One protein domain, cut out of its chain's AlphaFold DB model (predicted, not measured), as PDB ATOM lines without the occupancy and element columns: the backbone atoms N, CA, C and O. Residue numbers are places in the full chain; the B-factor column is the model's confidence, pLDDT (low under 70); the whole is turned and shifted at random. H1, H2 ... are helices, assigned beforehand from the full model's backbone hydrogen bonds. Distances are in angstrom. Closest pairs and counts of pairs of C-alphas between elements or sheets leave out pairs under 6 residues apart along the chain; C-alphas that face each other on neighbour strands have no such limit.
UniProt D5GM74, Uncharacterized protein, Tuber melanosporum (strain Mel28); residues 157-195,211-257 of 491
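Overview. This is residues 157 to 195 and 211 to 257 of the 491 residues of an uncharacterized protein of Tuber melanosporum (strain Mel28) (UniProt D5GM74). A helical hairpin of H3 and H4, with H1 near both, makes one end of an elongated shape; the short helix H2 and loops make the other. The 86 printed residues hold H1, H2, H3 and H4 in that order and no named strand, class all helix. The whole is compact, radius of gyration of the C-alphas 13.5 A, spanning 40 by 23 by 19 A.

Arrangement. H1, residues 157 to 166, is close to but not clearly touching H4, residues 238 to 251; their closest C-alphas, of Leu 163 and Val 245, are 7.6 A apart. H2, residues 185 to 191, is apart from both. H3, residues 219 to 232, touches H4 in a hairpin, opposite ways at a shallow tilt of 17 degrees; their closest C-alphas, of Ala 230 and Ala 244, are 4.8 A apart. Every O i to N i+4 pair is within hydrogen-bond range in H1, H2 and H4, and 9 of 10 in H3.

Along the chain. From first to last C-alpha, H1 measures 14.3 A, H2 9.9 A, H3 20.0 A and H4 20.2 A. C-alpha 157 is at (57.052, 33.457, 210.535) and C-alpha 251 at (39.313, 28.957, 200.196).

Size, cuts and confidence. Residues 196 to 210 are not printed; C-alphas 195 and 211 are 6.8 A apart. The link H1 to H2 is long. The pLDDT is under 70 at residues 194 to 195, 211 to 217 and 256 to 257.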
ATOM      1  N   SER A 157      57.152  34.909 210.301       82.25
ATOM      2  CA  SER A 157      57.052  33.457 210.535       82.25
ATOM      3  C   SER A 157      55.876  33.086 211.435       82.25
ATOM      4  O   SER A 157      55.221  32.069 211.219       82.25
ATOM      5  N   ASP A 158      55.608  33.923 212.432       83.19
ATOM      6  CA  ASP A 158      54.720  33.602 213.546       83.19
ATOM      7  C   ASP A 158      53.273  33.942 213.158       83.19
ATOM      8  O   ASP A 158      52.370  33.148 213.409       83.19
ATOM      9  N   MET A 159      53.079  35.035 212.404       85.38
ATOM     10  CA  MET A 159      51.835  35.340 211.686       85.38
ATOM     11  C   MET A 159      51.441  34.200 210.730       85.38
ATOM     12  O   MET A 159      50.311  33.717 210.761       85.38
ATOM     13  N   ARG A 160      52.387  33.696 209.922       85.88
ATOM     14  CA  ARG A 160      52.149  32.541 209.036       85.88
ATOM     15  C   ARG A 160      51.722  31.290 209.802       85.88
ATOM     16  O   ARG A 160      50.783  30.616 209.384       85.88
ATOM     17  N   ALA A 161      52.391  30.973 210.913       83.50
ATOM     18  CA  ALA A 161      52.015  29.844 211.762       83.50
ATOM     19  C   ALA A 161      50.610  30.034 212.362       83.50
ATOM     20  O   ALA A 161      49.785  29.125 212.297       83.50
ATOM     21  N   HIS A 162      50.306  31.233 212.860       86.12
ATOM     22  CA  HIS A 162      48.998  31.591 213.401       86.12
ATOM     23  C   HIS A 162      47.860  31.411 212.384       86.12
ATOM     24  O   HIS A 162      46.859  30.773 212.722       86.12
ATOM     25  N   LEU A 163      48.021  31.902 211.152       85.69
ATOM     26  CA  LEU A 163      47.038  31.728 210.079       85.69
ATOM     27  C   LEU A 163      46.799  30.235 209.771       85.69
ATOM     28  O   LEU A 163      45.652  29.790 209.741       85.69
ATOM     29  N   ILE A 164      47.868  29.437 209.649       84.19
ATOM     30  CA  ILE A 164      47.797  27.983 209.392       84.19
ATOM     31  C   ILE A 164      47.161  27.197 210.560       84.19
ATOM     32  O   ILE A 164      46.583  26.128 210.352       84.19
ATOM     33  N   GLU A 165      47.282  27.674 211.801       80.38
ATOM     34  CA  GLU A 165      46.793  26.951 212.985       80.38
ATOM     35  C   GLU A 165      45.417  27.376 213.492       80.38
ATOM     36  O   GLU A 165      44.750  26.564 214.140       80.38
ATOM     37  N   LYS A 166      45.009  28.628 213.260       81.75
ATOM     38  CA  LYS A 166      43.761  29.190 213.804       81.75
ATOM     39  C   LYS A 166      42.716  29.520 212.743       81.75
ATOM     40  O   LYS A 166      41.542  29.543 213.092       81.75
ATOM     41  N   HIS A 167      43.130  29.744 211.494       82.75
ATOM     42  CA  HIS A 167      42.253  30.283 210.452       82.75
ATOM     43  C   HIS A 167      42.118  29.378 209.224       82.75
ATOM     44  O   HIS A 167      41.018  29.270 208.699       82.75
ATOM     45  N   MET A 168      43.159  28.652 208.803       82.25
ATOM     46  CA  MET A 168      43.006  27.607 207.779       82.25
ATOM     47  C   MET A 168      42.226  26.401 208.319       82.25
ATOM     48  O   MET A 168      42.689  25.716 209.239       82.25
ATOM     49  N   SER A 169      41.093  26.070 207.697       74.69
ATOM     50  CA  SER A 169      40.355  24.835 207.998       74.69
ATOM     51  C   SER A 169      41.029  23.586 207.418       74.69
ATOM     52  O   SER A 169      40.861  22.490 207.956       74.69
ATOM     53  N   PHE A 170      41.822  23.731 206.351       73.69
ATOM     54  CA  PHE A 170      42.439  22.637 205.598       73.69
ATOM     55  C   PHE A 170      43.969  22.570 205.753       73.69
ATOM     56  O   PHE A 170      44.621  23.417 206.358       73.69
ATOM     57  N   SER A 171      44.567  21.500 205.222       73.50
ATOM     58  CA  SER A 171      46.014  21.261 205.277       73.50
ATOM     59  C   SER A 171      46.724  21.750 204.002       73.50
ATOM     60  O   SER A 171      46.341  21.291 202.922       73.50
ATOM     61  N   PRO A 172      47.780  22.590 204.101       71.50
ATOM     62  CA  PRO A 172      48.450  23.184 202.938       71.50
ATOM     63  C   PRO A 172      49.422  22.240 202.212       71.50
ATOM     64  O   PRO A 172      49.639  22.390 201.017       71.50
ATOM     65  N   PHE A 173      50.031  21.263 202.897       73.19
ATOM     66  CA  PHE A 173      51.017  20.386 202.255       73.19
ATOM     67  C   PHE A 173      50.312  19.284 201.454       73.19
ATOM     68  O   PHE A 173      49.794  18.328 202.033       73.19
ATOM     69  N   GLN A 174      50.318  19.412 200.131       76.94
ATOM     70  CA  GLN A 174      49.848  18.408 199.180       76.94
ATOM     71  C   GLN A 174      50.989  18.044 198.223       76.94
ATOM     72  O   GLN A 174      51.826  18.892 197.917       76.94
ATOM     73  N   CYS A 175      51.059  16.789 197.774       80.00
ATOM     74  CA  CYS A 175      52.023  16.400 196.745       80.00
ATOM     75  C   CYS A 175      51.503  16.710 195.339       80.00
ATOM     76  O   CYS A 175      50.382  16.339 195.014       80.00
ATOM     77  N   GLU A 176      52.334  17.333 194.503       71.69
ATOM     78  CA  GLU A 176      51.966  17.757 193.145       71.69
ATOM     79  C   GLU A 176      51.700  16.565 192.217       71.69
ATOM     80  O   GLU A 176      50.700  16.546 191.515       71.69
ATOM     81  N   THR A 177      52.536  15.520 192.264       74.38
ATOM     82  CA  THR A 177      52.357  14.319 191.431       74.38
ATOM     83  C   THR A 177      51.076  13.565 191.787       74.38
ATOM     84  O   THR A 177      50.322  13.150 190.920       74.38
ATOM     85  N   CYS A 178      50.851  13.334 193.079       76.88
ATOM     86  CA  CYS A 178      49.977  12.259 193.552       76.88
ATOM     87  C   CYS A 178      48.968  12.714 194.615       76.88
ATOM     88  O   CYS A 178      48.425  11.885 195.346       76.88
ATOM     89  N   LYS A 179      48.752  14.031 194.725       74.31
ATOM     90  CA  LYS A 179      47.690  14.749 195.457       74.31
ATOM     91  C   LYS A 179      47.447  14.397 196.930       74.31
ATOM     92  O   LYS A 179      46.551  14.974 197.545       74.31
ATOM     93  N   ARG A 180      48.221  13.499 197.543       73.31
ATOM     94  CA  ARG A 180      48.058  13.142 198.958       73.31
ATOM     95  C   ARG A 180      48.341  14.350 199.848       73.31
ATOM     96  O   ARG A 180      49.331  15.060 199.661       73.31
ATOM     97  N   VAL A 181      47.445  14.565 200.807       76.06
ATOM     98  CA  VAL A 181      47.431  15.713 201.718       76.06
ATOM     99  C   VAL A 181      48.049  15.312 203.059       76.06
ATOM    100  O   VAL A 181      47.706  14.282 203.634       76.06
ATOM    101  N   TYR A 182      48.950  16.142 203.580       77.44
ATOM    102  CA  TYR A 182      49.753  15.852 204.766       77.44
ATOM    103  C   TYR A 182      49.646  16.976 205.797       77.44
ATOM    104  O   TYR A 182      50.205  18.050 205.613       77.44
ATOM    105  N   THR A 183      49.030  16.709 206.950       71.19
ATOM    106  CA  THR A 183      48.773  17.708 208.016       71.19
ATOM    107  C   THR A 183      50.022  18.333 208.665       71.19
ATOM    108  O   THR A 183      49.887  19.179 209.557       71.19
ATOM    109  N   ARG A 184      51.231  17.909 208.258       72.44
ATOM    110  CA  ARG A 184      52.545  18.350 208.755       72.44
ATOM    111  C   ARG A 184      53.613  18.274 207.652       72.44
ATOM    112  O   ARG A 184      53.744  17.246 206.985       72.44
ATOM    113  N   LYS A 185      54.480  19.293 207.567       76.88
ATOM    114  CA  LYS A 185      55.633  19.364 206.639       76.88
ATOM    115  C   LYS A 185      56.596  18.170 206.750       76.88
ATOM    116  O   LYS A 185      57.209  17.778 205.758       76.88
ATOM    117  N   SER A 186      56.725  17.574 207.937       78.38
ATOM    118  CA  SER A 186      57.552  16.383 208.181       78.38
ATOM    119  C   SER A 186      56.989  15.120 207.523       78.38
ATOM    120  O   SER A 186      57.753  14.344 206.954       78.38
ATOM    121  N   LEU A 187      55.664  14.940 207.523       77.81
ATOM    122  CA  LEU A 187      55.000  13.815 206.856       77.81
ATOM    123  C   LEU A 187      55.148  13.924 205.333       77.81
ATOM    124  O   LEU A 187      55.549  12.954 204.695       77.81
ATOM    125  N   TYR A 188      54.940  15.127 204.785       80.00
ATOM    126  CA  TYR A 188      55.203  15.433 203.375       80.00
ATOM    127  C   TYR A 188      56.676  15.195 202.995       80.00
ATOM    128  O   TYR A 188      56.976  14.539 202.004       80.00
ATOM    129  N   THR A 189      57.612  15.644 203.837       79.56
ATOM    130  CA  THR A 189      59.054  15.426 203.630       79.56
ATOM    131  C   THR A 189      59.441  13.946 203.669       79.56
ATOM    132  O   THR A 189      60.310  13.546 202.903       79.56
ATOM    133  N   ARG A 190      58.817  13.133 204.533       79.88
ATOM    134  CA  ARG A 190      59.048  11.679 204.589       79.88
ATOM    135  C   ARG A 190      58.475  10.971 203.361       79.88
ATOM    136  O   ARG A 190      59.140  10.117 202.794       79.88
ATOM    137  N   HIS A 191      57.272  11.351 202.942       79.56
ATOM    138  CA  HIS A 191      56.643  10.850 201.720       79.56
ATOM    139  C   HIS A 191      57.532  11.075 200.484       79.56
ATOM    140  O   HIS A 191      57.779  10.139 199.731       79.56
ATOM    141  N   LEU A 192      58.095  12.278 200.360       74.75
ATOM    142  CA  LEU A 192      59.061  12.684 199.334       74.75
ATOM    143  C   LEU A 192      60.495  12.130 199.511       74.75
ATOM    144  O   LEU A 192      61.407  12.552 198.801       74.75
ATOM    145  N   LYS A 193      60.718  11.245 200.490       72.56
ATOM    146  CA  LYS A 193      62.005  10.585 200.780       72.56
ATOM    147  C   LYS A 193      61.926   9.054 200.739       72.56
ATOM    148  O   LYS A 193      62.938   8.394 200.916       72.56
ATOM    149  N   GLY A 194      60.746   8.474 200.515       63.41
ATOM    150  CA  GLY A 194      60.550   7.017 200.487       63.41
ATOM    151  C   GLY A 194      61.090   6.311 199.237       63.41
ATOM    152  O   GLY A 194      60.679   5.188 198.978       63.41
ATOM    153  N   VAL A 195      61.937   6.974 198.444       58.22
ATOM    154  CA  VAL A 195      62.454   6.490 197.150       58.22
ATOM    155  C   VAL A 195      63.753   5.687 197.328       58.22
ATOM    156  O   VAL A 195      64.022   4.759 196.571       58.22
ATOM    157  N   PRO A 211      56.326   8.424 194.924       65.94
ATOM    158  CA  PRO A 211      56.229   7.000 194.585       65.94
ATOM    159  C   PRO A 211      54.813   6.519 194.181       65.94
ATOM    160  O   PRO A 211      54.536   5.328 194.252       65.94
ATOM    161  N   ASN A 212      53.879   7.404 193.808       65.00
ATOM    162  CA  ASN A 212      52.546   7.013 193.313       65.00
ATOM    163  C   ASN A 212      52.263   7.704 191.971       65.00
ATOM    164  O   ASN A 212      52.762   8.805 191.735       65.00
ATOM    165  N   ARG A 213      51.418   7.071 191.144       64.62
ATOM    166  CA  ARG A 213      50.985   7.541 189.815       64.62
ATOM    167  C   ARG A 213      50.578   9.022 189.810       64.62
ATOM    168  O   ARG A 213      49.938   9.500 190.749       64.62
ATOM    169  N   ALA A 214      50.926   9.708 188.720       67.25
ATOM    170  CA  ALA A 214      50.499  11.073 188.446       67.25
ATOM    171  C   ALA A 214      48.965  11.178 188.361       67.25
ATOM    172  O   ALA A 214      48.325  10.336 187.730       67.25
ATOM    173  N   MET A 215      48.385  12.210 188.975       62.53
ATOM    174  CA  MET A 215      46.961  12.539 188.863       62.53
ATOM    175  C   MET A 215      46.792  13.973 188.352       62.53
ATOM    176  O   MET A 215      47.353  14.902 188.927       62.53
ATOM    177  N   GLU A 216      45.997  14.136 187.296       64.62
ATOM    178  CA  GLU A 216      45.680  15.406 186.619       64.62
ATOM    179  C   GLU A 216      45.069  16.413 187.601       64.62
ATOM    180  O   GLU A 216      44.207  16.031 188.379       64.62
ATOM    181  N   ALA A 217      45.532  17.664 187.642       64.56
ATOM    182  CA  ALA A 217      45.216  18.596 188.733       64.56
ATOM    183  C   ALA A 217      43.704  18.846 188.939       64.56
ATOM    184  O   ALA A 217      43.014  19.222 188.002       64.56
ATOM    185  N   ASP A 218      43.219  18.715 190.184       70.00
ATOM    186  CA  ASP A 218      41.878  19.190 190.576       70.00
ATOM    187  C   ASP A 218      41.936  20.667 190.994       70.00
ATOM    188  O   ASP A 218      42.979  21.147 191.454       70.00
ATOM    189  N   ASP A 219      40.786  21.338 191.038       73.31
ATOM    190  CA  ASP A 219      40.634  22.655 191.681       73.31
ATOM    191  C   ASP A 219      41.158  22.644 193.132       73.31
ATOM    192  O   ASP A 219      41.853  23.553 193.590       73.31
ATOM    193  N   ALA A 220      40.947  21.521 193.828       75.31
ATOM    194  CA  ALA A 220      41.424  21.279 195.186       75.31
ATOM    195  C   ALA A 220      42.963  21.222 195.343       75.31
ATOM    196  O   ALA A 220      43.461  21.191 196.478       75.31
ATOM    197  N   PHE A 221      43.715  21.184 194.237       77.38
ATOM    198  CA  PHE A 221      45.163  21.408 194.186       77.38
ATOM    199  C   PHE A 221      45.493  22.885 193.932       77.38
ATOM    200  O   PHE A 221      46.353  23.442 194.622       77.38
ATOM    201  N   TYR A 222      44.770  23.542 193.017       80.88
ATOM    202  CA  TYR A 222      44.931  24.972 192.730       80.88
ATOM    203  C   TYR A 222      44.725  25.829 193.993       80.88
ATOM    204  O   TYR A 222      45.623  26.584 194.375       80.88
ATOM    205  N   TYR A 223      43.626  25.621 194.727       82.94
ATOM    206  CA  TYR A 223      43.293  26.369 195.953       82.94
ATOM    207  C   TYR A 223      44.362  26.246 197.058       82.94
ATOM    208  O   TYR A 223      44.660  27.204 197.781       82.94
ATOM    209  N   ARG A 224      45.016  25.079 197.181       81.88
ATOM    210  CA  ARG A 224      46.140  24.892 198.124       81.88
ATOM    211  C   ARG A 224      47.414  25.574 197.652       81.88
ATOM    212  O   ARG A 224      48.148  26.114 198.479       81.88
ATOM    213  N   LYS A 225      47.692  25.539 196.347       82.38
ATOM    214  CA  LYS A 225      48.860  26.198 195.754       82.38
ATOM    215  C   LYS A 225      48.761  27.716 195.914       82.38
ATOM    216  O   LYS A 225      49.729  28.339 196.344       82.38
ATOM    217  N   GLU A 226      47.585  28.283 195.652       86.06
ATOM    218  CA  GLU A 226      47.299  29.711 195.806       86.06
ATOM    219  C   GLU A 226      47.401  30.167 197.270       86.06
ATOM    220  O   GLU A 226      48.185  31.067 197.572       86.06
ATOM    221  N   THR A 227      46.712  29.501 198.206       86.00
ATOM    222  CA  THR A 227      46.802  29.866 199.637       86.00
ATOM    223  C   THR A 227      48.205  29.701 200.219       86.00
ATOM    224  O   THR A 227      48.638  30.534 201.015       86.00
ATOM    225  N   TYR A 228      48.962  28.677 199.810       85.06
ATOM    226  CA  TYR A 228      50.358  28.517 200.234       85.06
ATOM    227  C   TYR A 228      51.274  29.608 199.651       85.06
ATOM    228  O   TYR A 228      52.154  30.102 200.359       85.06
ATOM    229  N   ALA A 229      51.050  30.026 198.400       86.56
ATOM    230  CA  ALA A 229      51.773  31.138 197.786       86.56
ATOM    231  C   ALA A 229      51.456  32.475 198.482       86.56
ATOM    232  O   ALA A 229      52.380  33.198 198.854       86.56
ATOM    233  N   ALA A 230      50.177  32.768 198.733       87.12
ATOM    234  CA  ALA A 230      49.741  33.976 199.433       87.12
ATOM    235  C   ALA A 230      50.291  34.038 200.869       87.12
ATOM    236  O   ALA A 230      50.854  35.055 201.273       87.12
ATOM    237  N   LEU A 231      50.252  32.924 201.610       86.69
ATOM    238  CA  LEU A 231      50.900  32.810 202.918       86.69
ATOM    239  C   LEU A 231      52.403  33.108 202.852       86.69
ATOM    240  O   LEU A 231      52.926  33.809 203.717       86.69
ATOM    241  N   TRP A 232      53.136  32.545 201.885       86.81
ATOM    242  CA  TRP A 232      54.594  32.725 201.800       86.81
ATOM    243  C   TRP A 232      55.009  34.076 201.197       86.81
ATOM    244  O   TRP A 232      56.166  34.464 201.362       86.81
ATOM    245  N   ALA A 233      54.075  34.825 200.603       87.50
ATOM    246  CA  ALA A 233      54.257  36.230 200.244       87.50
ATOM    247  C   ALA A 233      54.310  37.174 201.468       87.50
ATOM    248  O   ALA A 233      54.745  38.312 201.320       87.50
ATOM    249  N   ILE A 234      53.941  36.713 202.677       84.69
ATOM    250  CA  ILE A 234      54.112  37.477 203.926       84.69
ATOM    251  C   ILE A 234      55.603  37.595 204.280       84.69
ATOM    252  O   ILE A 234      56.219  36.668 204.831       84.69
ATOM    253  N   GLN A 235      56.168  38.769 204.001       78.12
ATOM    254  CA  GLN A 235      57.566  39.112 204.257       78.12
ATOM    255  C   GLN A 235      57.699  40.292 205.226       78.12
ATOM    256  O   GLN A 235      58.350  40.147 206.262       78.12
ATOM    257  N   THR A 236      57.099  41.438 204.893       73.44
ATOM    258  CA  THR A 236      57.394  42.737 205.527       73.44
ATOM    259  C   THR A 236      56.193  43.669 205.684       73.44
ATOM    260  O   THR A 236      56.193  44.430 206.645       73.44
ATOM    261  N   THR A 237      55.180  43.626 204.810       80.38
ATOM    262  CA  THR A 237      54.048  44.576 204.863       80.38
ATOM    263  C   THR A 237      52.787  43.962 205.470       80.38
ATOM    264  O   THR A 237      52.570  42.750 205.425       80.38
ATOM    265  N   GLN A 238      51.928  44.816 206.030       81.62
ATOM    266  CA  GLN A 238      50.606  44.428 206.526       81.62
ATOM    267  C   GLN A 238      49.662  44.014 205.375       81.62
ATOM    268  O   GLN A 238      48.935  43.032 205.500       81.62
ATOM    269  N   GLU A 239      49.760  44.665 204.214       84.25
ATOM    270  CA  GLU A 239      49.004  44.331 202.991       84.25
ATOM    271  C   GLU A 239      49.220  42.876 202.536       84.25
ATOM    272  O   GLU A 239      48.295  42.214 202.068       84.25
ATOM    273  N   GLN A 240      50.438  42.339 202.699       86.00
ATOM    274  CA  GLN A 240      50.736  40.931 202.400       86.00
ATOM    275  C   GLN A 240      49.973  39.979 203.334       86.00
ATOM    276  O   GLN A 240      49.557  38.901 202.905       86.00
ATOM    277  N   VAL A 241      49.765  40.373 204.597       84.81
ATOM    278  CA  VAL A 241      48.955  39.615 205.564       84.81
ATOM    279  C   VAL A 241      47.483  39.686 205.193       84.81
ATOM    280  O   VAL A 241      46.823  38.656 205.202       84.81
ATOM    281  N   GLU A 242      46.977  40.856 204.814       87.81
ATOM    282  CA  GLU A 242      45.582  41.040 204.393       87.81
ATOM    283  C   GLU A 242      45.267  40.286 203.097       87.81
ATOM    284  O   GLU A 242      44.262  39.581 203.025       87.81
ATOM    285  N   LYS A 243      46.176  40.297 202.115       89.44
ATOM    286  CA  LYS A 243      46.058  39.452 200.917       89.44
ATOM    287  C   LYS A 243      46.027  37.961 201.272       89.44
ATOM    288  O   LYS A 243      45.206  37.228 200.724       89.44
ATOM    289  N   ALA A 244      46.873  37.511 202.201       87.94
ATOM    290  CA  ALA A 244      46.865  36.126 202.667       87.94
ATOM    291  C   ALA A 244      45.579  35.769 203.436       87.94
ATOM    292  O   ALA A 244      44.994  34.721 203.169       87.94
ATOM    293  N   VAL A 245      45.112  36.647 204.334       89.19
ATOM    294  CA  VAL A 245      43.835  36.529 205.059       89.19
ATOM    295  C   VAL A 245      42.689  36.357 204.069       89.19
ATOM    296  O   VAL A 245      42.010  35.339 204.139       89.19
ATOM    297  N   ASN A 246      42.556  37.254 203.088       90.12
ATOM    298  CA  ASN A 246      41.496  37.191 202.082       90.12
ATOM    299  C   ASN A 246      41.519  35.858 201.314       90.12
ATOM    300  O   ASN A 246      40.483  35.213 201.196       90.12
ATOM    301  N   THR A 247      42.689  35.380 200.865       88.69
ATOM    302  CA  THR A 247      42.779  34.068 200.182       88.69
ATOM    303  C   THR A 247      42.465  32.872 201.088       88.69
ATOM    304  O   THR A 247      42.053  31.825 200.598       88.69
ATOM    305  N   ILE A 248      42.653  32.985 202.407       86.56
ATOM    306  CA  ILE A 248      42.251  31.929 203.348       86.56
ATOM    307  C   ILE A 248      40.744  32.015 203.620       86.56
ATOM    308  O   ILE A 248      40.099  30.975 203.703       86.56
ATOM    309  N   GLU A 249      40.171  33.220 203.709       86.12
ATOM    310  CA  GLU A 249      38.721  33.422 203.824       86.12
ATOM    311  C   GLU A 249      37.976  32.885 202.588       86.12
ATOM    312  O   GLU A 249      36.979  32.190 202.770       86.12
ATOM    313  N   THR A 250      38.482  33.080 201.360       86.38
ATOM    314  CA  THR A 250      37.846  32.523 200.144       86.38
ATOM    315  C   THR A 250      37.930  31.001 200.047       86.38
ATOM    316  O   THR A 250      36.961  30.362 199.654       86.38
ATOM    317  N   HIS A 251      39.076  30.400 200.391       82.25
ATOM    318  CA  HIS A 251      39.313  28.957 200.196       82.25
ATOM    319  C   HIS A 251      38.909  28.084 201.393       82.25
ATOM    320  O   HIS A 251      38.907  26.851 201.308       82.25
ATOM    321  N   ASN A 252      38.547  28.691 202.524       79.81
ATOM    322  CA  ASN A 252      37.981  27.981 203.665       79.81
ATOM    323  C   ASN A 252      36.574  27.459 203.342       79.81
ATOM    324  O   ASN A 252      35.674  28.214 203.006       79.81
ATOM    325  N   GLY A 253      36.371  26.149 203.497       73.81
ATOM    326  CA  GLY A 253      35.097  25.481 203.191       73.81
ATOM    327  C   GLY A 253      35.049  24.872 201.788       73.81
ATOM    328  O   GLY A 253      34.439  23.823 201.621       73.81
ATOM    329  N   MET A 254      35.807  25.412 200.824       76.00
ATOM    330  CA  MET A 254      36.001  24.802 199.494       76.00
ATOM    331  C   MET A 254      36.855  23.519 199.524       76.00
ATOM    332  O   MET A 254      37.012  22.838 198.512       76.00
ATOM    333  N   LEU A 255      37.451  23.187 200.674       72.31
ATOM    334  CA  LEU A 255      38.351  22.049 200.854       72.31
ATOM    335  C   LEU A 255      37.972  21.219 202.089       72.31
ATOM    336  O   LEU A 255      37.674  21.796 203.137       72.31
ATOM    337  N   PRO A 256      38.070  19.873 202.021       65.44
ATOM    338  CA  PRO A 256      37.750  19.005 203.148       65.44
ATOM    339  C   PRO A 256      38.644  19.303 204.360       65.44
ATOM    340  O   PRO A 256      39.879  19.355 204.265       65.44
ATOM    341  N   SER A 257      37.988  19.495 205.504       62.06
ATOM    342  CA  SER A 257      38.597  19.985 206.741       62.06
ATOM    343  C   SER A 257      39.691  19.074 207.305       62.06
ATOM    344  O   SER A 257      39.683  17.844 207.197       62.06
TER     345      SER A 257